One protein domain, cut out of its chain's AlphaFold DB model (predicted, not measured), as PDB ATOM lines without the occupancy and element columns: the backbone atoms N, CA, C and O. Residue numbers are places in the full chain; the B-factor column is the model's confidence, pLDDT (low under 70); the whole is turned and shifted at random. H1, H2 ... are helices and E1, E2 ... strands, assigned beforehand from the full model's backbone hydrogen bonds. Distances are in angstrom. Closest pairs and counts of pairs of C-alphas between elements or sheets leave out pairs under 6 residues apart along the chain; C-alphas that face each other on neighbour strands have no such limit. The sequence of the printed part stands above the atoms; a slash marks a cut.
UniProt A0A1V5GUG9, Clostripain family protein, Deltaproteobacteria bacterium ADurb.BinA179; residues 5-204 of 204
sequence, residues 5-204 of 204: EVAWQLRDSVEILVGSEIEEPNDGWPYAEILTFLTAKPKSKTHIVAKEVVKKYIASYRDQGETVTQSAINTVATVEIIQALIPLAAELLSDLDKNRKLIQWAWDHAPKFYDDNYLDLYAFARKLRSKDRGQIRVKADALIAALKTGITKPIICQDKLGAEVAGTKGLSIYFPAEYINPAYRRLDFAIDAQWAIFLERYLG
ATOM      1  N   GLU A   5      33.038   9.436  -9.795       98.25
ATOM      2  CA  GLU A   5      32.270  10.617  -9.413       98.25
ATOM      3  C   GLU A   5      31.298  10.328  -8.269       98.25
ATOM      4  O   GLU A   5      31.267  11.056  -7.280       98.25
ATOM      5  N   VAL A   6      30.516   9.251  -8.394       97.88
ATOM      6  CA  VAL A   6      29.500   8.867  -7.402       97.88
ATOM      7  C   VAL A   6      30.168   8.357  -6.135       97.88
ATOM      8  O   VAL A   6      29.762   8.728  -5.034       97.88
ATOM      9  N   ALA A   7      31.214   7.540  -6.279       98.06
ATOM     10  CA  ALA A   7      31.969   7.043  -5.137       98.06
ATOM     11  C   ALA A   7      32.609   8.190  -4.337       98.06
ATOM     12  O   ALA A   7      32.553   8.176  -3.108       98.06
ATOM     13  N   TRP A   8      33.154   9.202  -5.024       98.12
ATOM     14  CA  TRP A   8      33.691  10.404  -4.390       98.12
ATOM     15  C   TRP A   8      32.586  11.238  -3.738       98.12
ATOM     16  O   TRP A   8      32.706  11.599  -2.571       98.12
ATOM     17  N   GLN A   9      31.471  11.491  -4.430       97.62
ATOM     18  CA  GLN A   9      30.369  12.302  -3.897       97.62
ATOM     19  C   GLN A   9      29.764  11.716  -2.606       97.62
ATOM     20  O   GLN A   9      29.276  12.465  -1.764       97.62
ATOM     21  N   LEU A  10      29.815  10.392  -2.432       97.44
ATOM     22  CA  LEU A  10      29.273   9.682  -1.265       97.44
ATOM     23  C   LEU A  10      30.307   9.383  -0.163       97.44
ATOM     24  O   LEU A  10      29.947   8.749   0.833       97.44
ATOM     25  N   ARG A  11      31.567   9.821  -0.309       97.44
ATOM     26  CA  ARG A  11      32.688   9.472   0.592       97.44
ATOM     27  C   ARG A  11      32.463   9.794   2.068       97.44
ATOM     28  O   ARG A  11      32.931   9.047   2.919       97.44
ATOM     29  N   ASP A  12      31.691  10.838   2.361       96.94
ATOM     30  CA  ASP A  12      31.388  11.260   3.734       96.94
ATOM     31  C   ASP A  12      30.087  10.646   4.288       96.94
ATOM     32  O   ASP A  12      29.723  10.888   5.437       96.94
ATOM     33  N   SER A  13      29.356   9.869   3.478       97.38
ATOM     34  CA  SER A  13      28.017   9.351   3.818       97.38
ATOM     35  C   SER A  13      27.924   7.826   3.868       97.38
ATOM     36  O   SER A  13      27.084   7.285   4.584       97.38
ATOM     37  N   VAL A  14      28.746   7.112   3.099       96.56
ATOM     38  CA  VAL A  14      28.667   5.653   2.945       96.56
ATOM     39  C   VAL A  14      30.071   5.074   3.010       96.56
ATOM     40  O   VAL A  14      30.953   5.619   2.371       96.56
ATOM     41  N   GLU A  15      30.290   3.963   3.722       97.12
ATOM     42  CA  GLU A  15      31.607   3.292   3.791       97.12
ATOM     43  C   GLU A  15      31.962   2.573   2.475       97.12
ATOM     44  O   GLU A  15      33.095   2.638   1.996       97.12
ATOM     45  N   ILE A  16      30.994   1.851   1.895       98.44
ATOM     46  CA  ILE A  16      31.185   1.049   0.684       98.44
ATOM     47  C   ILE A  16      30.017   1.242  -0.281       98.44
ATOM     48  O   ILE A  16      28.866   0.997   0.074       98.44
ATOM     49  N   LEU A  17      30.332   1.614  -1.520       98.31
ATOM     50  CA  LEU A  17      29.405   1.624  -2.650       98.31
ATOM     51  C   LEU A  17      29.497   0.290  -3.398       98.31
ATOM     52  O   LEU A  17      30.594  -0.207  -3.646       98.31
ATOM     53  N   VAL A  18      28.357  -0.277  -3.787       98.38
ATOM     54  CA  VAL A  18      28.289  -1.510  -4.578       98.38
ATOM     55  C   VAL A  18      27.391  -1.274  -5.796       98.38
ATOM     56  O   VAL A  18      26.255  -0.848  -5.619       98.38
ATOM     57  N   GLY A  19      27.887  -1.523  -7.012       97.69
ATOM     58  CA  GLY A  19      27.087  -1.455  -8.249       97.69
ATOM     59  C   GLY A  19      27.822  -1.894  -9.528       97.69
ATOM     60  O   GLY A  19      29.023  -2.191  -9.497       97.69
ATOM     61  N   SER A  20      27.122  -1.932 -10.658       97.62
ATOM     62  CA  SER A  20      27.684  -2.237 -11.988       97.62
ATOM     63  C   SER A  20      28.270  -1.008 -12.700       97.62
ATOM     64  O   SER A  20      27.697   0.069 -12.607       97.62
ATOM     65  N   GLU A  21      29.374  -1.144 -13.447       95.44
ATOM     66  CA  GLU A  21      29.898  -0.110 -14.369       95.44
ATOM     67  C   GLU A  21      28.948   0.180 -15.537       95.44
ATOM     68  O   GLU A  21      28.915   1.307 -16.025       95.44
ATOM     69  N   ILE A  22      28.184  -0.834 -15.946       94.50
ATOM     70  CA  ILE A  22      27.233  -0.809 -17.063       94.50
ATOM     71  C   ILE A  22      25.788  -0.828 -16.566       94.50
ATOM     72  O   ILE A  22      25.535  -1.009 -15.368       94.50
ATOM     73  N   GLU A  23      24.841  -0.667 -17.482       92.81
ATOM     74  CA  GLU A  23      23.426  -0.928 -17.244       92.81
ATOM     75  C   GLU A  23      23.220  -2.354 -16.711       92.81
ATOM     76  O   GLU A  23      23.834  -3.312 -17.178       92.81
ATOM     77  N   GLU A  24      22.380  -2.491 -15.688       92.31
ATOM     78  CA  GLU A  24      22.055  -3.792 -15.103       92.31
ATOM     79  C   GLU A  24      20.837  -4.390 -15.827       92.31
ATOM     80  O   GLU A  24      19.923  -3.636 -16.181       92.31
ATOM     81  N   PRO A  25      20.786  -5.717 -16.045       92.12
ATOM     82  CA  PRO A  25      19.612  -6.360 -16.626       92.12
ATOM     83  C   PRO A  25      18.362  -6.165 -15.756       92.12
ATOM     84  O   PRO A  25      18.452  -5.962 -14.546       92.12
ATOM     85  N   ASN A  26      17.179  -6.292 -16.365       87.38
ATOM     86  CA  ASN A  26      15.894  -6.006 -15.708       87.38
ATOM     87  C   ASN A  26      15.643  -6.821 -14.429       87.38
ATOM     88  O   ASN A  26      15.040  -6.301 -13.492       87.38
ATOM     89  N   ASP A  27      16.108  -8.074 -14.385       91.56
ATOM     90  CA  ASP A  27      15.968  -8.946 -13.209       91.56
ATOM     91  C   ASP A  27      16.650  -8.358 -11.960       91.56
ATOM     92  O   ASP A  27      16.260  -8.654 -10.828       91.56
ATOM     93  N   GLY A  28      17.635  -7.480 -12.159       94.19
ATOM     94  CA  GLY A  28      18.341  -6.779 -11.104       94.19
ATOM     95  C   GLY A  28      19.111  -7.718 -10.178       94.19
ATOM     96  O   GLY A  28      19.881  -8.577 -10.592       94.19
ATOM     97  N   TRP A  29      18.980  -7.494  -8.873       97.25
ATOM     98  CA  TRP A  29      19.831  -8.156  -7.891       97.25
ATOM     99  C   TRP A  29      19.170  -9.429  -7.347       97.25
ATOM    100  O   TRP A  29      17.956  -9.444  -7.137       97.25
ATOM    101  N   PRO A  30      19.946 -10.478  -7.014       97.19
ATOM    102  CA  PRO A  30      19.436 -11.685  -6.359       97.19
ATOM    103  C   PRO A  30      19.101 -11.403  -4.881       97.19
ATOM    104  O   PRO A  30      19.836 -11.758  -3.951       97.19
ATOM    105  N   TYR A  31      18.007 -10.667  -4.657       97.56
ATOM    106  CA  TYR A  31      17.623 -10.134  -3.347       97.56
ATOM    107  C   TYR A  31      17.401 -11.234  -2.312       97.56
ATOM    108  O   TYR A  31      17.806 -11.067  -1.162       97.56
ATOM    109  N   ALA A  32      16.796 -12.361  -2.698       97.81
ATOM    110  CA  ALA A  32      16.542 -13.468  -1.780       97.81
ATOM    111  C   ALA A  32      17.855 -14.025  -1.206       97.81
ATOM    112  O   ALA A  32      17.994 -14.195   0.008       97.81
ATOM    113  N   GLU A  33      18.856 -14.237  -2.055       97.56
ATOM    114  CA  GLU A  33      20.170 -14.753  -1.691       97.56
ATOM    115  C   GLU A  33      20.951 -13.737  -0.853       97.56
ATOM    116  O   GLU A  33      21.597 -14.110   0.134       97.56
ATOM    117  N   ILE A  34      20.892 -12.455  -1.226       97.69
ATOM    118  CA  ILE A  34      21.552 -11.366  -0.496       97.69
ATOM    119  C   ILE A  34      20.943 -11.214   0.903       97.69
ATOM    120  O   ILE A  34      21.677 -11.234   1.895       97.69
ATOM    121  N   LEU A  35      19.614 -11.132   1.013       97.88
ATOM    122  CA  LEU A  35      18.911 -11.001   2.292       97.88
ATOM    123  C   LEU A  35      19.108 -12.235   3.179       97.88
ATOM    124  O   LEU A  35      19.319 -12.093   4.385       97.88
ATOM    125  N   THR A  36      19.128 -13.438   2.598       98.12
ATOM    126  CA  THR A  36      19.445 -14.678   3.332       98.12
ATOM    127  C   THR A  36      20.838 -14.611   3.957       98.12
ATOM    128  O   THR A  36      21.022 -14.952   5.125       98.12
ATOM    129  N   PHE A  37      21.839 -14.125   3.217       97.25
ATOM    130  CA  PHE A  37      23.182 -13.948   3.767       97.25
ATOM    131  C   PHE A  37      23.222 -12.899   4.890       97.25
ATOM    132  O   PHE A  37      23.820 -13.150   5.941       97.25
ATOM    133  N   LEU A  38      22.578 -11.747   4.684       96.88
ATOM    134  CA  LEU A  38      22.550 -10.647   5.652       96.88
ATOM    135  C   LEU A  38      21.892 -11.060   6.973       96.88
ATOM    136  O   LEU A  38      22.437 -10.805   8.046       96.88
ATOM    137  N   THR A  39      20.753 -11.746   6.893       97.50
ATOM    138  CA  THR A  39      20.001 -12.220   8.064       97.50
ATOM    139  C   THR A  39      20.713 -13.348   8.805       97.50
ATOM    140  O   THR A  39      20.693 -13.371  10.034       97.50
ATOM    141  N   ALA A  40      21.408 -14.242   8.094       97.50
ATOM    142  CA  ALA A  40      22.204 -15.300   8.715       97.50
ATOM    143  C   ALA A  40      23.485 -14.775   9.390       97.50
ATOM    144  O   ALA A  40      23.994 -15.396  10.326       97.50
ATOM    145  N   LYS A  41      24.041 -13.649   8.917       95.75
ATOM    146  CA  LYS A  41      25.296 -13.073   9.429       95.75
ATOM    147  C   LYS A  41      25.189 -11.560   9.684       95.75
ATOM    148  O   LYS A  41      25.976 -10.794   9.115       95.75
ATOM    149  N   PRO A  42      24.313 -11.115  10.603       95.56
ATOM    150  CA  PRO A  42      23.985  -9.696  10.783       95.56
ATOM    151  C   PRO A  42      25.137  -8.852  11.350       95.56
ATOM    152  O   PRO A  42      25.108  -7.632  11.267       95.56
ATOM    153  N   LYS A  43      26.170  -9.488  11.921       96.88
ATOM    154  CA  LYS A  43      27.376  -8.824  12.454       96.88
ATOM    155  C   LYS A  43      28.564  -8.858  11.481       96.88
ATOM    156  O   LYS A  43      29.704  -8.647  11.891       96.88
ATOM    157  N   SER A  44      28.327  -9.201  10.212       96.69
ATOM    158  CA  SER A  44      29.381  -9.212   9.194       96.69
ATOM    159  C   SER A  44      29.953  -7.813   9.003       96.69
ATOM    160  O   SER A  44      29.216  -6.835   8.948       96.69
ATOM    161  N   LYS A  45      31.275  -7.722   8.852       96.88
ATOM    162  CA  LYS A  45      31.932  -6.463   8.485       96.88
ATOM    163  C   LYS A  45      31.463  -6.013   7.098       96.88
ATOM    164  O   LYS A  45      31.275  -6.859   6.221       96.88
ATOM    165  N   THR A  46      31.374  -4.705   6.874       96.00
ATOM    166  CA  THR A  46      30.840  -4.102   5.641       96.00
ATOM    167  C   THR A  46      31.514  -4.644   4.379       96.00
ATOM    168  O   THR A  46      30.839  -5.064   3.444       96.00
ATOM    169  N   HIS A  47      32.847  -4.767   4.366       96.94
ATOM    170  CA  HIS A  47      33.573  -5.315   3.210       96.94
ATOM    171  C   HIS A  47      33.295  -6.803   2.945       96.94
ATOM    172  O   HIS A  47      33.430  -7.252   1.811       96.94
ATOM    173  N   ILE A  48      32.919  -7.591   3.960       98.00
ATOM    174  CA  ILE A  48      32.513  -8.992   3.762       98.00
ATOM    175  C   ILE A  48      31.138  -9.034   3.101       98.00
ATOM    176  O   ILE A  48      30.947  -9.802   2.162       98.00
ATOM    177  N   VAL A  49      30.219  -8.180   3.559       98.06
ATOM    178  CA  VAL A  49      28.895  -8.025   2.948       98.06
ATOM    179  C   VAL A  49      29.027  -7.619   1.484       98.06
ATOM    180  O   VAL A  49      28.507  -8.313   0.618       98.06
ATOM    181  N   ALA A  50      29.788  -6.563   1.198       98.19
ATOM    182  CA  ALA A  50      29.958  -6.055  -0.158       98.19
ATOM    183  C   ALA A  50      30.559  -7.098  -1.115       98.19
ATOM    184  O   ALA A  50      30.062  -7.284  -2.223       98.19
ATOM    185  N   LYS A  51      31.582  -7.846  -0.673       98.50
ATOM    186  CA  LYS A  51      32.168  -8.937  -1.470       98.50
ATOM    187  C   LYS A  51      31.174 -10.060  -1.755       98.50
ATOM    188  O   LYS A  51      31.199 -10.625  -2.846       98.50
ATOM    189  N   GLU A  52      30.336 -10.415  -0.784       98.44
ATOM    190  CA  GLU A  52      29.338 -11.464  -0.983       98.44
ATOM    191  C   GLU A  52      28.221 -11.002  -1.923       98.44
ATOM    192  O   GLU A  52      27.787 -11.787  -2.759       98.44
ATOM    193  N   VAL A  53      27.806  -9.736  -1.845       98.44
ATOM    194  CA  VAL A  53      26.846  -9.139  -2.786       98.44
ATOM    195  C   VAL A  53      27.378  -9.193  -4.221       98.44
ATOM    196  O   VAL A  53      26.709  -9.777  -5.072       98.44
ATOM    197  N   VAL A  54      28.607  -8.712  -4.465       98.50
ATOM    198  CA  VAL A  54      29.292  -8.804  -5.775       98.50
ATOM    199  C   VAL A  54      29.282 -10.236  -6.296       98.50
ATOM    200  O   VAL A  54      28.881 -10.504  -7.426       98.50
ATOM    201  N   LYS A  55      29.686 -11.184  -5.445       98.44
ATOM    202  CA  LYS A  55      29.747 -12.601  -5.802       98.44
ATOM    203  C   LYS A  55      28.372 -13.170  -6.156       98.44
ATOM    204  O   LYS A  55      28.267 -13.928  -7.116       98.44
ATOM    205  N   LYS A  56      27.339 -12.858  -5.369       98.38
ATOM    206  CA  LYS A  56      25.974 -13.358  -5.590       98.38
ATOM    207  C   LYS A  56      25.380 -12.800  -6.873       98.38
ATOM    208  O   LYS A  56      24.835 -13.580  -7.642       98.38
ATOM    209  N   TYR A  57      25.554 -11.505  -7.116       98.19
ATOM    210  CA  TYR A  57      25.113 -10.855  -8.346       98.19
ATOM    211  C   TYR A  57      25.759 -11.493  -9.583       98.19
ATOM    212  O   TYR A  57      25.075 -11.916 -10.504       98.19
ATOM    213  N   ILE A  58      27.081 -11.677  -9.592       97.88
ATOM    214  CA  ILE A  58      27.739 -12.345 -10.725       97.88
ATOM    215  C   ILE A  58      27.303 -13.810 -10.862       97.88
ATOM    216  O   ILE A  58      27.174 -14.321 -11.971       97.88
ATOM    217  N   ALA A  59      27.054 -14.509  -9.753       97.62
ATOM    218  CA  ALA A  59      26.570 -15.882  -9.808       97.62
ATOM    219  C   ALA A  59      25.157 -15.997 -10.400       97.62
ATOM    220  O   ALA A  59      24.917 -16.958 -11.127       97.62
ATOM    221  N   SER A  60      24.252 -15.043 -10.139       97.12
ATOM    222  CA  SER A  60      22.869 -15.116 -10.634       97.12
ATOM    223  C   SER A  60      22.770 -15.035 -12.157       97.12
ATOM    224  O   SER A  60      21.843 -15.605 -12.723       97.12
ATOM    225  N   TYR A  61      23.747 -14.411 -12.821       96.88
ATOM    226  CA  TYR A  61      23.757 -14.219 -14.275       96.88
ATOM    227  C   TYR A  61      24.620 -15.219 -15.063       96.88
ATOM    228  O   TYR A  61      24.602 -15.205 -16.293       96.88
ATOM    229  N   ARG A  62      25.360 -16.117 -14.393       93.50
ATOM    230  CA  ARG A  62      26.363 -17.000 -15.033       93.50
ATOM    231  C   ARG A  62      25.810 -17.863 -16.170       93.50
ATOM    232  O   ARG A  62      26.505 -18.049 -17.165       93.50
ATOM    233  N   ASP A  63      24.581 -18.343 -16.028       91.56
ATOM    234  CA  ASP A  63      23.949 -19.265 -16.979       91.56
ATOM    235  C   ASP A  63      22.872 -18.585 -17.842       91.56
ATOM    236  O   ASP A  63      22.134 -19.256 -18.559       91.56
ATOM    237  N   GLN A  64      22.779 -17.252 -17.784       91.75
ATOM    238  CA  GLN A  64      21.756 -16.481 -18.499       91.75
ATOM    239  C   GLN A  64      22.251 -15.913 -19.837       91.75
ATOM    240  O   GLN A  64      21.456 -15.416 -20.626       91.75
ATOM    241  N   GLY A  65      23.558 -15.987 -20.111       90.19
ATOM    242  CA  GLY A  65      24.158 -15.364 -21.298       90.19
ATOM    243  C   GLY A  65      24.205 -13.833 -21.236       90.19
ATOM    244  O   GLY A  65      24.516 -13.202 -22.240       90.19
ATOM    245  N   GLU A  66      23.919 -13.258 -20.067       94.62
ATOM    246  CA  GLU A  66      23.906 -11.817 -19.836       94.62
ATOM    247  C   GLU A  66      25.314 -11.259 -19.611       94.62
ATOM    248  O   GLU A  66      26.169 -11.861 -18.947       94.62
ATOM    249  N   THR A  67      25.522 -10.053 -20.126       96.06
ATOM    250  CA  THR A  67      26.713  -9.247 -19.873       96.06
ATOM    251  C   THR A  67      26.501  -8.431 -18.612       96.06
ATOM    252  O   THR A  67      25.608  -7.589 -18.552       96.06
ATOM    253  N   VAL A  68      27.341  -8.644 -17.601       97.44
ATOM    254  CA  VAL A  68      27.206  -7.954 -16.316       97.44
ATOM    255  C   VAL A  68      28.553  -7.583 -15.718       97.44
ATOM    256  O   VAL A  68      29.556  -8.273 -15.902       97.44
ATOM    257  N   THR A  69      28.570  -6.512 -14.928       98.00
ATOM    258  CA  THR A  69      29.718  -6.135 -14.095       98.00
ATOM    259  C   THR A  69      29.257  -5.865 -12.674       98.00
ATOM    260  O   THR A  69      28.106  -5.500 -12.448       98.00
ATOM    261  N   GLN A  70      30.144  -6.033 -11.699       98.38
ATOM    262  CA  GLN A  70      29.863  -5.631 -10.329       98.38
ATOM    263  C   GLN A  70      31.173  -5.355  -9.584       98.38
ATOM    264  O   GLN A  70      32.089  -6.176  -9.590       98.38
ATOM    265  N   SER A  71      31.272  -4.210  -8.916       98.69
ATOM    266  CA  SER A  71      32.356  -3.857  -8.006       98.69
ATOM    267  C   SER A  71      31.880  -3.351  -6.641       98.69
ATOM    268  O   SER A  71      30.778  -2.828  -6.473       98.69
ATOM    269  N   ALA A  72      32.749  -3.512  -5.646       98.75
ATOM    270  CA  ALA A  72      32.612  -2.912  -4.327       98.75
ATOM    271  C   ALA A  72      33.721  -1.875  -4.134       98.75
ATOM    272  O   ALA A  72      34.906  -2.211  -4.227       98.75
ATOM    273  N   ILE A  73      33.336  -0.635  -3.849       98.75
ATOM    274  CA  ILE A  73      34.216   0.529  -3.774       98.75
ATOM    275  C   ILE A  73      34.253   1.040  -2.337       98.75
ATOM    276  O   ILE A  73      33.222   1.433  -1.799       98.75
ATOM    277  N   ASN A  74      35.435   1.056  -1.726       98.50
ATOM    278  CA  ASN A  74      35.680   1.776  -0.481       98.50
ATOM    279  C   ASN A  74      35.727   3.273  -0.798       98.50
ATOM    280  O   ASN A  74      36.698   3.760  -1.383       98.50
ATOM    281  N   THR A  75      34.668   3.986  -0.432       98.19
ATOM    282  CA  THR A  75      34.473   5.392  -0.807       98.19
ATOM    283  C   THR A  75      35.520   6.297  -0.155       98.19
ATOM    284  O   THR A  75      36.063   7.167  -0.823       98.19
ATOM    285  N   VAL A  76      35.910   6.041   1.099       96.94
ATOM    286  CA  VAL A  76      36.934   6.828   1.809       96.94
ATOM    287  C   VAL A  76      38.298   6.668   1.140       96.94
ATOM    288  O   VAL A  76      39.042   7.635   0.974       96.94
ATOM    289  N   ALA A  77      38.626   5.454   0.695       98.19
ATOM    290  CA  ALA A  77      39.898   5.182   0.033       98.19
ATOM    291  C   ALA A  77      39.995   5.791  -1.377       98.19
ATOM    292  O   ALA A  77      41.103   5.896  -1.900       98.19
ATOM    293  N   THR A  78      38.892   6.245  -1.991       98.31
ATOM    294  CA  THR A  78      38.925   6.866  -3.333       98.31
ATOM    295  C   THR A  78      39.827   8.101  -3.419       98.31
ATOM    296  O   THR A  78      40.270   8.435  -4.516       98.31
ATOM    297  N   VAL A  79      40.218   8.699  -2.288       98.50
ATOM    298  CA  VAL A  79      41.263   9.735  -2.230       98.50
ATOM    299  C   VAL A  79      42.573   9.297  -2.900       98.50
ATOM    300  O   VAL A  79      43.216  10.117  -3.553       98.50
ATOM    301  N   GLU A  80      42.934   8.007  -2.840       98.62
ATOM    302  CA  GLU A  80      44.106   7.469  -3.552       98.62
ATOM    303  C   GLU A  80      43.959   7.605  -5.078       98.62
ATOM    304  O   GLU A  80      44.935   7.883  -5.775       98.62
ATOM    305  N   ILE A  81      42.740   7.430  -5.606       98.62
ATOM    306  CA  ILE A  81      42.453   7.596  -7.037       98.62
ATOM    307  C   ILE A  81      42.575   9.068  -7.409       98.62
ATOM    308  O   ILE A  81      43.258   9.383  -8.378       98.62
ATOM    309  N   ILE A  82      41.966   9.967  -6.629       98.38
ATOM    310  CA  ILE A  82      41.991  11.412  -6.901       98.38
ATOM    311  C   ILE A  82      43.433  11.936  -6.923       98.38
ATOM    312  O   ILE A  82      43.846  12.601  -7.874       98.38
ATOM    313  N   GLN A  83      44.239  11.554  -5.928       98.56
ATOM    314  CA  GLN A  83      45.650  11.940  -5.832       98.56
ATOM    315  C   GLN A  83      46.508  11.415  -6.992       98.56
ATOM    316  O   GLN A  83      47.497  12.054  -7.352       98.56
ATOM    317  N   ALA A  84      46.151  10.273  -7.586       98.75
ATOM    318  CA  ALA A  84      46.841   9.733  -8.756       98.75
ATOM    319  C   ALA A  84      46.306  10.296 -10.085       98.75
ATOM    320  O   ALA A  84      47.063  10.415 -11.053       98.75
ATOM    321  N   LEU A  85      45.022  10.659 -10.133       98.69
ATOM    322  CA  LEU A  85      44.352  11.180 -11.321       98.69
ATOM    323  C   LEU A  85      44.767  12.622 -11.624       98.69
ATOM    324  O   LEU A  85      45.065  12.916 -12.780       98.69
ATOM    325  N   ILE A  86      44.864  13.493 -10.610       98.69
ATOM    326  CA  ILE A  86      45.229  14.911 -10.800       98.69
ATOM    327  C   ILE A  86      46.574  15.060 -11.541       98.69
ATOM    328  O   ILE A  86      46.618  15.746 -12.565       98.69
ATOM    329  N   PRO A  87      47.680  14.402 -11.122       98.69
ATOM    330  CA  PRO A  87      48.949  14.513 -11.836       98.69
ATOM    331  C   PRO A  87      48.912  13.912 -13.241       98.69
ATOM    332  O   PRO A  87      49.648  14.376 -14.106       98.69
ATOM    333  N   LEU A  88      48.096  12.876 -13.475       98.75
ATOM    334  CA  LEU A  88      47.917  12.325 -14.816       98.75
ATOM    335  C   LEU A  88      47.196  13.332 -15.716       98.75
ATOM    336  O   LEU A  88      47.683  13.606 -16.804       98.75
ATOM    337  N   ALA A  89      46.085  13.909 -15.255       98.38
ATOM    338  CA  ALA A  89      45.331  14.917 -15.995       98.38
ATOM    339  C   ALA A  89      46.203  16.138 -16.336       98.38
ATOM    340  O   ALA A  89      46.237  16.569 -17.488       98.38
ATOM    341  N   ALA A  90      46.981  16.635 -15.371       98.56
ATOM    342  CA  ALA A  90      47.924  17.731 -15.592       98.56
ATOM    343  C   ALA A  90      49.010  17.374 -16.624       98.56
ATOM    344  O   ALA A  90      49.324  18.184 -17.492       98.56
ATOM    345  N   GLU A  91      49.555  16.155 -16.571       98.69
ATOM    346  CA  GLU A  91      50.562  15.692 -17.535       98.69
ATOM    347  C   GLU A  91      49.979  15.508 -18.943       98.69
ATOM    348  O   GLU A  91      50.638  15.821 -19.929       98.69
ATOM    349  N   LEU A  92      48.728  15.055 -19.064       98.44
ATOM    350  CA  LEU A  92      48.045  14.988 -20.358       98.44
ATOM    351  C   LEU A  92      47.881  16.382 -20.982       98.44
ATOM    352  O   LEU A  92      48.002  16.518 -22.201       98.44
ATOM    353  N   LEU A  93      47.665  17.412 -20.157       98.25
ATOM    354  CA  LEU A  93      47.515  18.805 -20.586       98.25
ATOM    355  C   LEU A  93      48.835  19.569 -20.776       98.25
ATOM    356  O   LEU A  93      48.798  20.661 -21.343       98.25
ATOM    357  N   SER A  94      49.974  19.041 -20.312       97.75
ATOM    358  CA  SER A  94      51.259  19.765 -20.299       97.75
ATOM    359  C   SER A  94      51.713  20.204 -21.698       97.75
ATOM    360  O   SER A  94      52.225  21.309 -21.867       97.75
ATOM    361  N   ASP A  95      51.457  19.360 -22.698       96.44
ATOM    362  CA  ASP A  95      51.624  19.616 -24.129       96.44
ATOM    363  C   ASP A  95      50.453  18.958 -24.873       96.44
ATOM    364  O   ASP A  95      50.562  17.882 -25.470       96.44
ATOM    365  N   LEU A  96      49.273  19.570 -24.734       96.88
ATOM    366  CA  LEU A  96      48.019  18.999 -25.219       96.88
ATOM    367  C   LEU A  96      48.053  18.690 -26.721       96.88
ATOM    368  O   LEU A  96      47.564  17.639 -27.127       96.88
ATOM    369  N   ASP A  97      48.653  19.555 -27.540       96.94
ATOM    370  CA  ASP A  97      48.720  19.360 -28.993       96.94
ATOM    371  C   ASP A  97      49.507  18.101 -29.358       96.94
ATOM    372  O   ASP A  97      49.072  17.297 -30.194       96.94
ATOM    373  N   LYS A  98      50.630  17.866 -28.673       97.25
ATOM    374  CA  LYS A  98      51.414  16.637 -28.822       97.25
ATOM    375  C   LYS A  98      50.683  15.415 -28.266       97.25
ATOM    376  O   LYS A  98      50.730  14.338 -28.870       97.25
ATOM    377  N   ASN A  99      50.009  15.565 -27.129       98.19
ATOM    378  CA  ASN A  99      49.388  14.460 -26.399       98.19
ATOM    379  C   ASN A  99      48.019  14.050 -26.965       98.19
ATOM    380  O   ASN A  99      47.584  12.918 -26.742       98.19
ATOM    381  N   ARG A 100      47.354  14.915 -27.740       97.81
ATOM    382  CA  ARG A 100      45.983  14.716 -28.241       97.81
ATOM    383  C   ARG A 100      45.781  13.374 -28.940       97.81
ATOM    384  O   ARG A 100      44.828  12.666 -28.638       97.81
ATOM    385  N   LYS A 101      46.706  12.971 -29.820       98.31
ATOM    386  CA  LYS A 101      46.620  11.677 -30.532       98.31
ATOM    387  C   LYS A 101      46.707  10.476 -29.591       98.31
ATOM    388  O   LYS A 101      46.061   9.461 -29.832       98.31
ATOM    389  N   LEU A 102      47.515  10.577 -28.537       98.69
ATOM    390  CA  LEU A 102      47.641   9.526 -27.532       98.69
ATOM    391  C   LEU A 102      46.373   9.433 -26.672       98.69
ATOM    392  O   LEU A 102      45.904   8.322 -26.425       98.69
ATOM    393  N   ILE A 103      45.828  10.577 -26.248       98.62
ATOM    394  CA  ILE A 103      44.578  10.651 -25.478       98.62
ATOM    395  C   ILE A 103      43.435  10.043 -26.291       98.62
ATOM    396  O   ILE A 103      42.790   9.117 -25.803       98.62
ATOM    397  N   GLN A 104      43.260  10.483 -27.544       98.31
ATOM    398  CA  GLN A 104      42.235   9.951 -28.443       98.31
ATOM    399  C   GLN A 104      42.390   8.441 -28.625       98.31
ATOM    400  O   GLN A 104      41.441   7.696 -28.417       98.31
ATOM    401  N   TRP A 105      43.606   7.960 -28.911       98.69
ATOM    402  CA  TRP A 105      43.841   6.524 -29.066       98.69
ATOM    403  C   TRP A 105      43.481   5.737 -27.798       98.69
ATOM    404  O   TRP A 105      42.909   4.649 -27.883       98.69
ATOM    405  N   ALA A 106      43.813   6.259 -26.614       98.62
ATOM    406  CA  ALA A 106      43.469   5.608 -25.357       98.62
ATOM    407  C   ALA A 106      41.958   5.598 -25.101       98.62
ATOM    408  O   ALA A 106      41.447   4.576 -24.641       98.62
ATOM    409  N   TRP A 107      41.268   6.689 -25.435       98.38
ATOM    410  CA  TRP A 107      39.813   6.814 -25.362       98.38
ATOM    411  C   TRP A 107      39.113   5.844 -26.329       98.38
ATOM    412  O   TRP A 107      38.272   5.051 -25.904       98.38
ATOM    413  N   ASP A 108      39.543   5.787 -27.595       97.88
ATOM    414  CA  ASP A 108      38.983   4.901 -28.630       97.88
ATOM    415  C   ASP A 108      39.051   3.423 -28.215       97.88
ATOM    416  O   ASP A 108      38.119   2.654 -28.442       97.88
ATOM    417  N   HIS A 109      40.152   3.025 -27.569       97.19
ATOM    418  CA  HIS A 109      40.449   1.623 -27.265       97.19
ATOM    419  C   HIS A 109      40.102   1.202 -25.829       97.19
ATOM    420  O   HIS A 109      40.343   0.039 -25.472       97.19
ATOM    421  N   ALA A 110      39.614   2.114 -24.988       97.12
ATOM    422  CA  ALA A 110      39.053   1.774 -23.684       97.12
ATOM    423  C   ALA A 110      37.596   1.293 -23.851       97.12
ATOM    424  O   ALA A 110      36.875   1.850 -24.687       97.12
ATOM    425  N   PRO A 111      37.152   0.271 -23.087       96.38
ATOM    426  CA  PRO A 111      35.735  -0.057 -22.974       96.38
ATOM    427  C   PRO A 111      34.951   1.172 -22.524       96.38
ATOM    428  O   PRO A 111      35.399   1.884 -21.620       96.38
ATOM    429  N   LYS A 112      33.816   1.399 -23.179       94.88
ATOM    430  CA  LYS A 112      32.945   2.553 -23.004       94.88
ATOM    431  C   LYS A 112      31.507   2.097 -22.782       94.88
ATOM    432  O   LYS A 112      31.142   1.011 -23.228       94.88
ATOM    433  N   PHE A 113      30.733   2.913 -22.078       93.94
ATOM    434  CA  PHE A 113      29.383   2.604 -21.609       93.94
ATOM    435  C   PHE A 113      28.486   3.836 -21.710       93.94
ATOM    436  O   PHE A 113      28.986   4.966 -21.656       93.94
ATOM    437  N   TYR A 114      27.174   3.600 -21.790       91.88
ATOM    438  CA  TYR A 114      26.138   4.633 -21.829       91.88
ATOM    439  C   TYR A 114      26.409   5.709 -22.895       91.88
ATOM    440  O   TYR A 114      26.837   6.828 -22.591       91.88
ATOM    441  N   ASP A 115      26.203   5.340 -24.162       91.12
ATOM    442  CA  ASP A 115      26.453   6.188 -25.339       91.12
ATOM    443  C   ASP A 115      27.866   6.799 -25.354       91.12
ATOM    444  O   ASP A 115      28.052   7.986 -25.612       91.12
ATOM    445  N   ASP A 116      28.870   5.988 -25.013       93.88
ATOM    446  CA  ASP A 116      30.283   6.375 -24.957       93.88
ATOM    447  C   ASP A 116      30.620   7.541 -24.004       93.88
ATOM    448  O   ASP A 116      31.710   8.115 -24.063       93.88
ATOM    449  N   ASN A 117      29.722   7.868 -23.069       95.31
ATOM    450  CA  ASN A 117      29.938   8.947 -22.104       95.31
ATOM    451  C   ASN A 117      30.853   8.556 -20.946       95.31
ATOM    452  O   ASN A 117      31.458   9.424 -20.313       95.31
ATOM    453  N   TYR A 118      30.937   7.263 -20.644       97.00
ATOM    454  CA  TYR A 118      31.749   6.738 -19.557       97.00
ATOM    455  C   TYR A 118      32.696   5.680 -20.087       97.00
ATOM    456  O   TYR A 118      32.344   4.923 -20.985       97.00
ATOM    457  N   LEU A 119      33.888   5.595 -19.509       97.50
ATOM    458  CA  LEU A 119      34.864   4.571 -19.867       97.50
ATOM    459  C   LEU A 119      35.485   3.931 -18.630       97.50
ATOM    460  O   LEU A 119      35.514   4.543 -17.563       97.50
ATOM    461  N   ASP A 120      36.004   2.711 -18.771       98.38
ATOM    462  CA  ASP A 120      36.734   2.038 -17.689       98.38
ATOM    463  C   ASP A 120      38.063   2.761 -17.405       98.38
ATOM    464  O   ASP A 120      38.984   2.788 -18.237       98.38
ATOM    465  N   LEU A 121      38.176   3.335 -16.204       98.62
ATOM    466  CA  LEU A 121      39.281   4.223 -15.833       98.62
ATOM    467  C   LEU A 121      40.634   3.494 -15.852       98.62
ATOM    468  O   LEU A 121      41.650   4.037 -16.303       98.62
ATOM    469  N   TYR A 122      40.654   2.233 -15.412       98.69
ATOM    470  CA  TYR A 122      41.862   1.409 -15.441       98.69
ATOM    471  C   TYR A 122      42.315   1.126 -16.875       98.69
ATOM    472  O   TYR A 122      43.509   1.206 -17.188       98.69
ATOM    473  N   ALA A 123      41.387   0.752 -17.756       98.38
ATOM    474  CA  ALA A 123      41.681   0.427 -19.139       98.38
ATOM    475  C   ALA A 123      42.243   1.646 -19.857       98.38
ATOM    476  O   ALA A 123      43.274   1.497 -20.513       98.38
ATOM    477  N   PHE A 124      41.649   2.827 -19.675       98.69
ATOM    478  CA  PHE A 124      42.173   4.074 -20.232       98.69
ATOM    479  C   PHE A 124      43.609   4.356 -19.772       98.69
ATOM    480  O   PHE A 124      44.506   4.499 -20.610       98.69
ATOM    481  N   ALA A 125      43.879   4.294 -18.464       98.81
ATOM    482  CA  ALA A 125      45.233   4.454 -17.931       98.81
ATOM    483  C   ALA A 125      46.212   3.413 -18.516       98.81
ATOM    484  O   ALA A 125      47.327   3.738 -18.937       98.81
ATOM    485  N   ARG A 126      45.785   2.150 -18.635       98.69
ATOM    486  CA  ARG A 126      46.584   1.077 -19.248       98.69
ATOM    487  C   ARG A 126      46.879   1.348 -20.724       98.69
ATOM    488  O   ARG A 126      47.979   1.017 -21.179       98.69
ATOM    489  N   LYS A 127      45.939   1.927 -21.478       98.75
ATOM    490  CA  LYS A 127      46.159   2.312 -22.878       98.75
ATOM    491  C   LYS A 127      47.209   3.417 -22.968       98.75
ATOM    492  O   LYS A 127      48.215   3.195 -23.647       98.75
ATOM    493  N   LEU A 128      47.070   4.505 -22.209       98.75
ATOM    494  CA  LEU A 128      48.077   5.575 -22.137       98.75
ATOM    495  C   LEU A 128      49.482   5.021 -21.849       98.75
ATOM    496  O   LEU A 128      50.410   5.200 -22.641       98.75
ATOM    497  N   ARG A 129      49.605   4.225 -20.778       98.62
ATOM    498  CA  ARG A 129      50.849   3.550 -20.370       98.62
ATOM    499  C   ARG A 129      51.485   2.718 -21.490       98.62
ATOM    500  O   ARG A 129      52.707   2.614 -21.577       98.62
ATOM    501  N   SER A 130      50.674   2.063 -22.323       98.38
ATOM    502  CA  SER A 130      51.169   1.134 -23.349       98.38
ATOM    503  C   SER A 130      51.874   1.834 -24.516       98.38
ATOM    504  O   SER A 130      52.813   1.275 -25.100       98.38
ATOM    505  N   LYS A 131      51.466   3.063 -24.839       97.94
ATOM    506  CA  LYS A 131      51.971   3.827 -25.987       97.94
ATOM    507  C   LYS A 131      52.945   4.926 -25.589       97.94
ATOM    508  O   LYS A 131      53.863   5.191 -26.357       97.94
ATOM    509  N   ASP A 132      52.811   5.487 -24.393       98.06
ATOM    510  CA  ASP A 132      53.754   6.487 -23.909       98.06
ATOM    511  C   ASP A 132      55.084   5.873 -23.424       98.06
ATOM    512  O   ASP A 132      55.168   4.705 -23.014       98.06
ATOM    513  N   ARG A 133      56.155   6.666 -23.502       96.12
ATOM    514  CA  ARG A 133      57.504   6.330 -23.014       96.12
ATOM    515  C   ARG A 133      58.075   7.388 -22.061       96.12
ATOM    516  O   ARG A 133      59.218   7.235 -21.642       96.12
ATOM    517  N   GLY A 134      57.308   8.425 -21.729       97.44
ATOM    518  CA  GLY A 134      57.703   9.522 -20.857       97.44
ATOM    519  C   GLY A 134      56.896   9.564 -19.559       97.44
ATOM    520  O   GLY A 134      56.650   8.540 -18.916       97.44
ATOM    521  N   GLN A 135      56.527  10.778 -19.146       98.31
ATOM    522  CA  GLN A 135      55.893  11.015 -17.852       98.31
ATOM    523  C   GLN A 135      54.431  10.568 -17.798       98.31
ATOM    524  O   GLN A 135      53.993  10.113 -16.740       98.31
ATOM    525  N   ILE A 136      53.695  10.586 -18.916       98.75
ATOM    526  CA  ILE A 136      52.311  10.080 -18.964       98.75
ATOM    527  C   ILE A 136      52.281   8.616 -18.522       98.75
ATOM    528  O   ILE A 136      51.426   8.230 -17.727       98.75
ATOM    529  N   ARG A 137      53.246   7.801 -18.961       98.75
ATOM    530  CA  ARG A 137      53.381   6.407 -18.532       98.75
ATOM    531  C   ARG A 137      53.570   6.297 -17.022       98.75
ATOM    532  O   ARG A 137      52.902   5.473 -16.406       98.75
ATOM    533  N   VAL A 138      54.451   7.108 -16.435       98.75
ATOM    534  CA  VAL A 138      54.721   7.095 -14.986       98.75
ATOM    535  C   VAL A 138      53.464   7.464 -14.195       98.75
ATOM    536  O   VAL A 138      53.121   6.784 -13.228       98.75
ATOM    537  N   LYS A 139      52.740   8.507 -14.621       98.81
ATOM    538  CA  LYS A 139      51.488   8.921 -13.968       98.81
ATOM    539  C   LYS A 139      50.368   7.895 -14.163       98.81
ATOM    540  O   LYS A 139      49.641   7.597 -13.219       98.81
ATOM    541  N   ALA A 140      50.278   7.285 -15.342       98.88
ATOM    542  CA  ALA A 140      49.332   6.209 -15.613       98.88
ATOM    543  C   ALA A 140      49.631   4.955 -14.776       98.88
ATOM    544  O   ALA A 140      48.701   4.325 -14.278       98.88
ATOM    545  N   ASP A 141      50.907   4.606 -14.569       98.81
ATOM    546  CA  ASP A 141      51.319   3.516 -13.675       98.81
ATOM    547  C   ASP A 141      50.876   3.774 -12.221       98.81
ATOM    548  O   ASP A 141      50.392   2.853 -11.557       98.81
ATOM    549  N   ALA A 142      50.970   5.019 -11.742       98.81
ATOM    550  CA  ALA A 142      50.482   5.402 -10.415       98.81
ATOM    551  C   ALA A 142      48.955   5.247 -10.292       98.81
ATOM    552  O   ALA A 142      48.475   4.640  -9.332       98.81
ATOM    553  N   LEU A 143      48.194   5.709 -11.290       98.88
ATOM    554  CA  LEU A 143      46.737   5.543 -11.315       98.88
ATOM    555  C   LEU A 143      46.326   4.061 -11.385       98.88
ATOM    556  O   LEU A 143      45.458   3.618 -10.636       98.88
ATOM    557  N   ILE A 144      47.001   3.260 -12.212       98.81
ATOM    558  CA  ILE A 144      46.797   1.803 -12.284       98.81
ATOM    559  C   ILE A 144      47.036   1.142 -10.925       98.81
ATOM    560  O   ILE A 144      46.309   0.218 -10.562       98.81
ATOM    561  N   ALA A 145      48.049   1.584 -10.174       98.69
ATOM    562  CA  ALA A 145      48.330   1.055  -8.844       98.69
ATOM    563  C   ALA A 145      47.222   1.392  -7.830       98.69
ATOM    564  O   ALA A 145      46.866   0.519  -7.035       98.69
ATOM    565  N   ALA A 146      46.654   2.602  -7.892       98.62
ATOM    566  CA  ALA A 146      45.512   3.011  -7.067       98.62
ATOM    567  C   ALA A 146      44.231   2.217  -7.395       98.62
ATOM    568  O   ALA A 146      43.433   1.931  -6.508       98.62
ATOM    569  N   LEU A 147      44.067   1.791  -8.650       98.62
ATOM    570  CA  LEU A 147      42.903   1.032  -9.131       98.62
ATOM    571  C   LEU A 147      43.031  -0.493  -8.968       98.62
ATOM    572  O   LEU A 147      42.169  -1.245  -9.424       98.62
ATOM    573  N   LYS A 148      44.106  -0.994  -8.347       98.12
ATOM    574  CA  LYS A 148      44.209  -2.425  -8.024       98.12
ATOM    575  C   LYS A 148      43.224  -2.800  -6.925       98.12
ATOM    576  O   LYS A 148      43.002  -2.039  -5.988       98.12
ATOM    577  N   THR A 149      42.699  -4.020  -7.005       98.38
ATOM    578  CA  THR A 149      41.799  -4.534  -5.978       98.38
ATOM    579  C   THR A 149      42.536  -4.856  -4.680       98.38
ATOM    580  O   THR A 149      43.660  -5.363  -4.689       98.38
ATOM    581  N   GLY A 150      41.888  -4.608  -3.545       97.69
ATOM    582  CA  GLY A 150      42.421  -4.929  -2.225       97.69
ATOM    583  C   GLY A 150      41.502  -4.441  -1.113       97.69
ATOM    584  O   GLY A 150      40.813  -3.444  -1.259       97.69
ATOM    585  N   ILE A 151      41.503  -5.123   0.031       95.38
ATOM    586  CA  ILE A 151      40.598  -4.785   1.146       95.38
ATOM    587  C   ILE A 151      40.811  -3.366   1.702       95.38
ATOM    588  O   ILE A 151      39.873  -2.759   2.204       95.38
ATOM    589  N   THR A 152      42.030  -2.835   1.591       95.44
ATOM    590  CA  THR A 152      42.387  -1.462   1.975       95.44
ATOM    591  C   THR A 152      42.488  -0.522   0.774       95.44
ATOM    592  O   THR A 152      42.975   0.591   0.921       95.44
ATOM    593  N   LYS A 153      42.113  -0.985  -0.424       98.12
ATOM    594  CA  LYS A 153      42.190  -0.218  -1.668       98.12
ATOM    595  C   LYS A 153      40.841   0.402  -2.023       98.12
ATOM    596  O   LYS A 153      39.816  -0.075  -1.532       98.12
ATOM    597  N   PRO A 154      40.833   1.427  -2.897       98.38
ATOM    598  CA  PRO A 154      39.601   2.025  -3.404       98.38
ATOM    599  C   PRO A 154      38.633   0.984  -3.963       98.38
ATOM    600  O   PRO A 154      37.450   1.011  -3.653       98.38
ATOM    601  N   ILE A 155      39.135   0.019  -4.736       98.69
ATOM    602  CA  ILE A 155      38.334  -1.096  -5.241       98.69
ATOM    603  C   ILE A 155      38.583  -2.302  -4.334       98.69
ATOM    604  O   ILE A 155      39.675  -2.866  -4.312       98.69
ATOM    605  N   ILE A 156      37.574  -2.734  -3.585       98.69
ATOM    606  CA  ILE A 156      37.683  -3.889  -2.682       98.69
ATOM    607  C   ILE A 156      37.695  -5.181  -3.495       98.69
ATOM    608  O   ILE A 156      38.548  -6.055  -3.311       98.69
ATOM    609  N   CYS A 157      36.739  -5.299  -4.412       98.69
ATOM    610  CA  CYS A 157      36.647  -6.377  -5.382       98.69
ATOM    611  C   CYS A 157      35.849  -5.920  -6.601       98.69
ATOM    612  O   CYS A 157      35.064  -4.980  -6.525       98.69
ATOM    613  N   GLN A 158      36.035  -6.629  -7.705       98.50
ATOM    614  CA  GLN A 158      35.204  -6.525  -8.894       98.50
ATOM    615  C   GLN A 158      35.123  -7.893  -9.553       98.50
ATOM    616  O   GLN A 158      36.077  -8.673  -9.438       98.50
ATOM    617  N   ASP A 159      34.027  -8.149 -10.245       98.12
ATOM    618  CA  ASP A 159      33.844  -9.322 -11.085       98.12
ATOM    619  C   ASP A 159      32.836  -9.010 -12.209       98.12
ATOM    620  O   ASP A 159      32.209  -7.945 -12.214       98.12
ATOM    621  N   LYS A 160      32.772  -9.872 -13.226       97.50
ATOM    622  CA  LYS A 160      32.043  -9.612 -14.475       97.50
ATOM    623  C   LYS A 160      31.814 -10.872 -15.308       97.50
ATOM    624  O   LYS A 160      32.557 -11.846 -15.186       97.50
ATOM    625  N   LEU A 161      30.835 -10.805 -16.204       97.19
ATOM    626  CA  LEU A 161      30.524 -11.811 -17.220       97.19
ATOM    627  C   LEU A 161      30.338 -11.130 -18.575       97.19
ATOM    628  O   LEU A 161      29.799 -10.030 -18.630       97.19
ATOM    629  N   GLY A 162      30.771 -11.806 -19.640       95.19
ATOM    630  CA  GLY A 162      30.684 -11.308 -21.012       95.19
ATOM    631  C   GLY A 162      32.030 -10.848 -21.591       95.19
ATOM    632  O   GLY A 162      32.963 -10.464 -20.873       95.19
ATOM    633  N   ALA A 163      32.186 -11.006 -22.906       92.75
ATOM    634  CA  ALA A 163      33.467 -10.825 -23.596       92.75
ATOM    635  C   ALA A 163      33.798  -9.340 -23.813       92.75
ATOM    636  O   ALA A 163      34.950  -8.921 -23.687       92.75
ATOM    637  N   GLU A 164      32.774  -8.547 -24.089       90.44
ATOM    638  CA  GLU A 164      32.787  -7.093 -24.246       90.44
ATOM    639  C   GLU A 164      33.254  -6.359 -22.983       90.44
ATOM    640  O   GLU A 164      33.989  -5.374 -23.091       90.44
ATOM    641  N   VAL A 165      32.960  -6.882 -21.786       94.56
ATOM    642  CA  VAL A 165      33.443  -6.298 -20.520       94.56
ATOM    643  C   VAL A 165      34.736  -6.928 -19.996       94.56
ATOM    644  O   VAL A 165      35.300  -6.453 -19.010       94.56
ATOM    645  N   ALA A 166      35.300  -7.953 -20.645       93.06
ATOM    646  CA  ALA A 166      36.478  -8.677 -20.136       93.06
ATOM    647  C   ALA A 166      37.683  -7.763 -19.808       93.06
ATOM    648  O   ALA A 166      38.501  -8.067 -18.929       93.06
ATOM    649  N   GLY A 167      37.780  -6.618 -20.490       91.75
ATOM    650  CA  GLY A 167      38.827  -5.618 -20.308       91.75
ATOM    651  C   GLY A 167      38.696  -4.694 -19.091       91.75
ATOM    652  O   GLY A 167      39.706  -4.048 -18.786       91.75
ATOM    653  N   THR A 168      37.532  -4.639 -18.429       96.62
ATOM    654  CA  THR A 168      37.193  -3.644 -17.387       96.62
ATOM    655  C   THR A 168      37.698  -4.033 -15.997       96.62
ATOM    656  O   THR A 168      38.135  -5.175 -15.768       96.62
ATOM    657  N   LYS A 169      37.687  -3.091 -15.054       97.25
ATOM    658  CA  LYS A 169      38.176  -3.243 -13.675       97.25
ATOM    659  C   LYS A 169      37.278  -2.594 -12.624       97.25
ATOM    660  O   LYS A 169      37.720  -2.448 -11.485       97.25
ATOM    661  N   GLY A 170      36.011  -2.351 -12.936       96.94
ATOM    662  CA  GLY A 170      34.981  -2.121 -11.927       96.94
ATOM    663  C   GLY A 170      34.787  -0.663 -11.530       96.94
ATOM    664  O   GLY A 170      34.131  -0.425 -10.519       96.94
ATOM    665  N   LEU A 171      35.360   0.304 -12.248       98.38
ATOM    666  CA  LEU A 171      35.143   1.714 -11.945       98.38
ATOM    667  C   LEU A 171      35.289   2.564 -13.206       98.38
ATOM    668  O   LEU A 171      36.390   2.702 -13.756       98.38
ATOM    669  N   SER A 172      34.183   3.181 -13.609       98.25
ATOM    670  CA  SER A 172      34.161   4.085 -14.750       98.25
ATOM    671  C   SER A 172      34.406   5.541 -14.348       98.25
ATOM    672  O   SER A 172      34.350   5.910 -13.170       98.25
ATOM    673  N   ILE A 173      34.719   6.364 -15.347       98.38
ATOM    674  CA  ILE A 173      34.843   7.822 -15.252       98.38
ATOM    675  C   ILE A 173      34.098   8.463 -16.422       98.38
ATOM    676  O   ILE A 173      34.076   7.895 -17.520       98.38
ATOM    677  N   TYR A 174      33.509   9.638 -16.209       97.88
ATOM    678  CA  TYR A 174      32.894  10.425 -17.274       97.88
ATOM    679  C   TYR A 174      33.965  10.988 -18.213       97.88
ATOM    680  O   TYR A 174      34.842  11.750 -17.800       97.88
ATOM    681  N   PHE A 175      33.902  10.623 -19.488       97.69
ATOM    682  CA  PHE A 175      34.740  11.178 -20.546       97.69
ATOM    683  C   PHE A 175      33.957  11.121 -21.869       97.69
ATOM    684  O   PHE A 175      34.187  10.216 -22.673       97.69
ATOM    685  N   PRO A 176      33.034  12.076 -22.091       96.75
ATOM    686  CA  PRO A 176      32.194  12.107 -23.283       96.75
ATOM    687  C   PRO A 176      33.011  12.419 -24.541       96.75
ATOM    688  O   PRO A 176      34.081  13.024 -24.465       96.75
ATOM    689  N   ALA A 177      32.475  12.037 -25.702       93.88
ATOM    690  CA  ALA A 177      33.133  12.244 -26.990       93.88
ATOM    691  C   ALA A 177      33.216  13.725 -27.401       93.88
ATOM    692  O   ALA A 177      34.218  14.145 -27.975       93.88
ATOM    693  N   GLU A 178      32.169  14.510 -27.123       89.00
ATOM    694  CA  GLU A 178      32.036  15.870 -27.669       89.00
ATOM    695  C   GLU A 178      31.567  16.901 -26.637       89.00
ATOM    696  O   GLU A 178      32.178  17.957 -26.498       89.00
ATOM    697  N   TYR A 179      30.488  16.619 -25.898       91.06
ATOM    698  CA  TYR A 179      29.835  17.612 -25.043       91.06
ATOM    699  C   TYR A 179      29.882  17.255 -23.558       91.06
ATOM    700  O   TYR A 179      29.501  16.159 -23.148       91.06
ATOM    701  N   ILE A 180      30.267  18.236 -22.737       94.19
ATOM    702  CA  ILE A 180      30.253  18.137 -21.275       94.19
ATOM    703  C   ILE A 180      28.907  18.633 -20.755       94.19
ATOM    704  O   ILE A 180      28.575  19.815 -20.891       94.19
ATOM    705  N   ASN A 181      28.164  17.764 -20.064       93.25
ATOM    706  CA  ASN A 181      26.960  18.182 -19.352       93.25
ATOM    707  C   ASN A 181      27.304  19.283 -18.320       93.25
ATOM    708  O   ASN A 181      28.101  19.031 -17.413       93.25
ATOM    709  N   PRO A 182      26.690  20.483 -18.367       92.94
ATOM    710  CA  PRO A 182      27.029  21.578 -17.462       92.94
ATOM    711  C   PRO A 182      26.819  21.258 -15.984       92.94
ATOM    712  O   PRO A 182      27.487  21.849 -15.133       92.94
ATOM    713  N   ALA A 183      25.922  20.320 -15.666       94.38
ATOM    714  CA  ALA A 183      25.715  19.852 -14.302       94.38
ATOM    715  C   ALA A 183      26.950  19.152 -13.715       94.38
ATOM    716  O   ALA A 183      27.131  19.202 -12.500       94.38
ATOM    717  N   TYR A 184      27.817  18.575 -14.557       95.38
ATOM    718  CA  TYR A 184      29.035  17.879 -14.133       95.38
ATOM    719  C   TYR A 184      29.962  18.781 -13.311       95.38
ATOM    720  O   TYR A 184      30.532  18.347 -12.318       95.38
ATOM    721  N   ARG A 185      30.033  20.076 -13.651       92.75
ATOM    722  CA  ARG A 185      30.876  21.075 -12.964       92.75
ATOM    723  C   ARG A 185      30.542  21.273 -11.487       92.75
ATOM    724  O   ARG A 185      31.346  21.839 -10.759       92.75
ATOM    725  N   ARG A 186      29.341  20.872 -11.061       94.81
ATOM    726  CA  ARG A 186      28.875  21.042  -9.679       94.81
ATOM    727  C   ARG A 186      29.198  19.849  -8.782       94.81
ATOM    728  O   ARG A 186      28.874  19.906  -7.603       94.81
ATOM    729  N   LEU A 187      29.764  18.776  -9.333       97.06
ATOM    730  CA  LEU A 187      30.160  17.609  -8.553       97.06
ATOM    731  C   LEU A 187      31.427  17.921  -7.757       97.06
ATOM    732  O   LEU A 187      32.358  18.521  -8.299       97.06
ATOM    733  N   ASP A 188      31.512  17.412  -6.529       96.50
ATOM    734  CA  ASP A 188      32.739  17.481  -5.725       96.50
ATOM    735  C   ASP A 188      33.919  16.905  -6.511       96.50
ATOM    736  O   ASP A 188      35.006  17.467  -6.528       96.50
ATOM    737  N   PHE A 189      33.685  15.799  -7.225       97.31
ATOM    738  CA  PHE A 189      34.713  15.134  -8.019       97.31
ATOM    739  C   PHE A 189      35.262  16.046  -9.114       97.31
ATOM    740  O   PHE A 189      36.471  16.120  -9.313       97.31
ATOM    741  N   ALA A 190      34.379  16.749  -9.824       93.44
ATOM    742  CA  ALA A 190      34.776  17.636 -10.908       93.44
ATOM    743  C   ALA A 190      35.699  18.759 -10.411       93.44
ATOM    744  O   ALA A 190      36.642  19.127 -11.117       93.44
ATOM    745  N   ILE A 191      35.441  19.256  -9.198       89.31
ATOM    746  CA  ILE A 191      36.206  20.316  -8.536       89.31
ATOM    747  C   ILE A 191      37.523  19.756  -7.975       89.31
ATOM    748  O   ILE A 191      38.599  20.237  -8.331       89.31
ATOM    749  N   ASP A 192      37.452  18.709  -7.152       96.19
ATOM    750  CA  ASP A 192      38.592  18.178  -6.400       96.19
ATOM    751  C   ASP A 192      39.590  17.436  -7.297       96.19
ATOM    752  O   ASP A 192      40.802  17.573  -7.133       96.19
ATOM    753  N   ALA A 193      39.099  16.661  -8.270       95.69
ATOM    754  CA  ALA A 193      39.933  15.831  -9.139       95.69
ATOM    755  C   ALA A 193      40.509  16.584 -10.343       95.69
ATOM    756  O   ALA A 193      41.290  16.011 -11.103       95.69
ATOM    757  N   GLN A 194      40.100  17.843 -10.550       92.81
ATOM    758  CA  GLN A 194      40.461  18.671 -11.710       92.81
ATOM    759  C   GLN A 194      40.120  18.027 -13.065       92.81
ATOM    760  O   GLN A 194      40.580  18.474 -14.118       92.81
ATOM    761  N   TRP A 195      39.283  16.987 -13.066       96.56
ATOM    762  CA  TRP A 195      38.931  16.260 -14.278       96.56
ATOM    763  C   TRP A 195      38.074  17.111 -15.216       96.56
ATOM    764  O   TRP A 195      38.252  17.054 -16.427       96.56
ATOM    765  N   ALA A 196      37.219  17.985 -14.671       95.50
ATOM    766  CA  ALA A 196      36.458  18.930 -15.485       95.50
ATOM    767  C   ALA A 196      37.369  19.878 -16.281       95.50
ATOM    768  O   ALA A 196      37.106  20.113 -17.456       95.50
ATOM    769  N   ILE A 197      38.478  20.339 -15.689       95.44
ATOM    770  CA  ILE A 197      39.468  21.179 -16.382       95.44
ATOM    771  C   ILE A 197      40.095  20.402 -17.544       95.44
ATOM    772  O   ILE A 197      40.245  20.940 -18.640       95.44
ATOM    773  N   PHE A 198      40.444  19.131 -17.324       97.06
ATOM    774  CA  PHE A 198      40.940  18.258 -18.388       97.06
ATOM    775  C   PHE A 198      39.932  18.109 -19.528       97.06
ATOM    776  O   PHE A 198      40.297  18.338 -20.682       97.06
ATOM    777  N   LEU A 199      38.677  17.781 -19.211       97.00
ATOM    778  CA  LEU A 199      37.630  17.600 -20.215       97.00
ATOM    779  C   LEU A 199      37.407  18.878 -21.028       97.00
ATOM    780  O   LEU A 199      37.415  18.815 -22.252       97.00
ATOM    781  N   GLU A 200      37.266  20.031 -20.370       95.50
ATOM    782  CA  GLU A 200      37.046  21.321 -21.041       95.50
ATOM    783  C   GLU A 200      38.191  21.659 -21.992       95.50
ATOM    784  O   GLU A 200      37.975  21.958 -23.159       95.50
ATOM    785  N   ARG A 201      39.435  21.531 -21.522       96.44
ATOM    786  CA  ARG A 201      40.615  21.836 -22.339       96.44
ATOM    787  C   ARG A 201      40.791  20.864 -23.503       96.44
ATOM    788  O   ARG A 201      41.300  21.265 -24.549       96.44
ATOM    789  N   TYR A 202      40.436  19.594 -23.317       96.69
ATOM    790  CA  TYR A 202      40.574  18.577 -24.353       96.69
ATOM    791  C   TYR A 202      39.484  18.690 -25.426       96.69
ATOM    792  O   TYR A 202      39.817  18.610 -26.614       96.69
ATOM    793  N   LEU A 203      38.225  18.883 -25.017       94.81
ATOM    794  CA  LEU A 203      37.053  18.838 -25.895       94.81
ATOM    795  C   LEU A 203      36.741  20.171 -26.594       94.81
ATOM    796  O   LEU A 203      36.192  20.130 -27.693       94.81
ATOM    797  N   GLY A 204      37.150  21.317 -26.036       79.94
ATOM    798  CA  GLY A 204      36.967  22.639 -26.657       79.94
ATOM    799  C   GLY A 204      36.192  23.605 -25.782       79.94
ATOM    800  O   GLY A 204      34.944  23.576 -25.839       79.94
TER     801      GLY A 204
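This is residues 5 to 204 of the 204 residues of the protein "Clostripain family protein" of Deltaproteobacteria bacterium ADurb.BinA179 (UniProt A0A1V5GUG9). This is an elongated body with a small sheet, E1 E2 E4, toward one end and a cluster of helices round the long helix H4 toward the other. H3 packs over one face of the sheet and H2 folds against H3 at the far end; in the cluster H7 and H10 run beside H4, H6 packs on H7, and H5 meets H4 near a corner. The small strand pair E3 E5 lies near the middle, the short helix H1 packs on both H4 and H9, and the short helix H8 sits close to H9 and H10 without clearly touching either. The printed part has 200 residues with ten named helices and five named strands, in the order H1 E1 H2 H3 E2 H4 H5 E3 H6 H7 E4 E5 H8 H9 H10; both sheets are antiparallel and the class is mostly helix. The whole is compact, with a radius of gyration of the C-alphas of 17.4 A, and spans 57 by 36 by 33 A.

Begin at the sheet, where E2, residues 68 to 74, is the inner strand between the edge strands E1, residues 16 to 19, and E4, residues 155 to 161. Between E1 and E2, antiparallel, look for N 17 and O 73, 2.9 A apart and within hydrogen-bond range; between E2 and E4, also antiparallel, N 70 and O 159 are 2.9 A apart. H3, residues 46 to 61, is on this sheet at a height of 8.0 A, over E2 and E4 and along the strands, at 0 degrees to E2 on the local plane; this makes two layers, a helix on one face of a sheet. H2, residues 31 to 40, forms a helical hairpin with H3, opposite ways at a shallow tilt of 34 degrees, only just short of steep; their closest C-alphas are Ile 34 and Val 53, 6.2 A. Now go to the hub, H4, residues 76 to 94, which only grazes the sheet with residues 76 to 81. It touches H7, residues 135 to 146, opposite ways at a shallow tilt of 11 degrees, closest at the C-alphas of Ala 84 and Leu 143, 4.9 A. With residues 85 to 93 alone it touches H10, residues 195 to 203, closest at Ala 89 and Phe 198, 6.0 A between C-alphas. H5, residues 96 to 109, only just touches H4, with 3 pairs of C-alphas within 8 A, the closest Leu 92 and Asn 99 at 6.2 A. H6, residues 121 to 131, forms a helical hairpin with H7 and touches H5, where the C-alphas of Ala 106 and Lys 127 are 4.9 A apart. H1, residues 5 to 9, touches H9, residues 188 to 192, at Glu 5 and Phe 189, 5.3 A between C-alphas. H8, residues 182 to 186, is close to but not clearly touching H10. E3, residues 118 to 120, and E5, residues 172 to 174, are antiparallel, with N 119 and O 173 at 3.0 A. In H1, H2, H6, H7, H9 and H10 every O i to N i+4 pair is within hydrogen-bond range; the counts are 11 of 12 in H3, 11 of 15 in H4, 8 of 10 in H5 and 0 of 1 in H8, where 2 of 2 O i to N i+3 pairs are.

Find C-alpha 68 at (27.206, -7.954, -16.316), where E2 begins its 20.4 A; E4 measures 17.9 A and E1 10.1 A. H3 runs 23.4 A. H4 starts at C-alpha 76, (36.934, 6.828, 1.809), and runs 29.3 A; H5 measures 19.1 A, H7 17.0 A and H6 16.3 A. H10 ends at C-alpha 203, (37.053, 18.838, -25.895).

The two C-alphas farthest apart, Ala 40 and Asp 97, are 57.7 A apart. The printed part has no cut, and E1 to H2 is a long link of 11 residues. Mean pLDDT of the printed part is 96.7, and no printed residue is under 70.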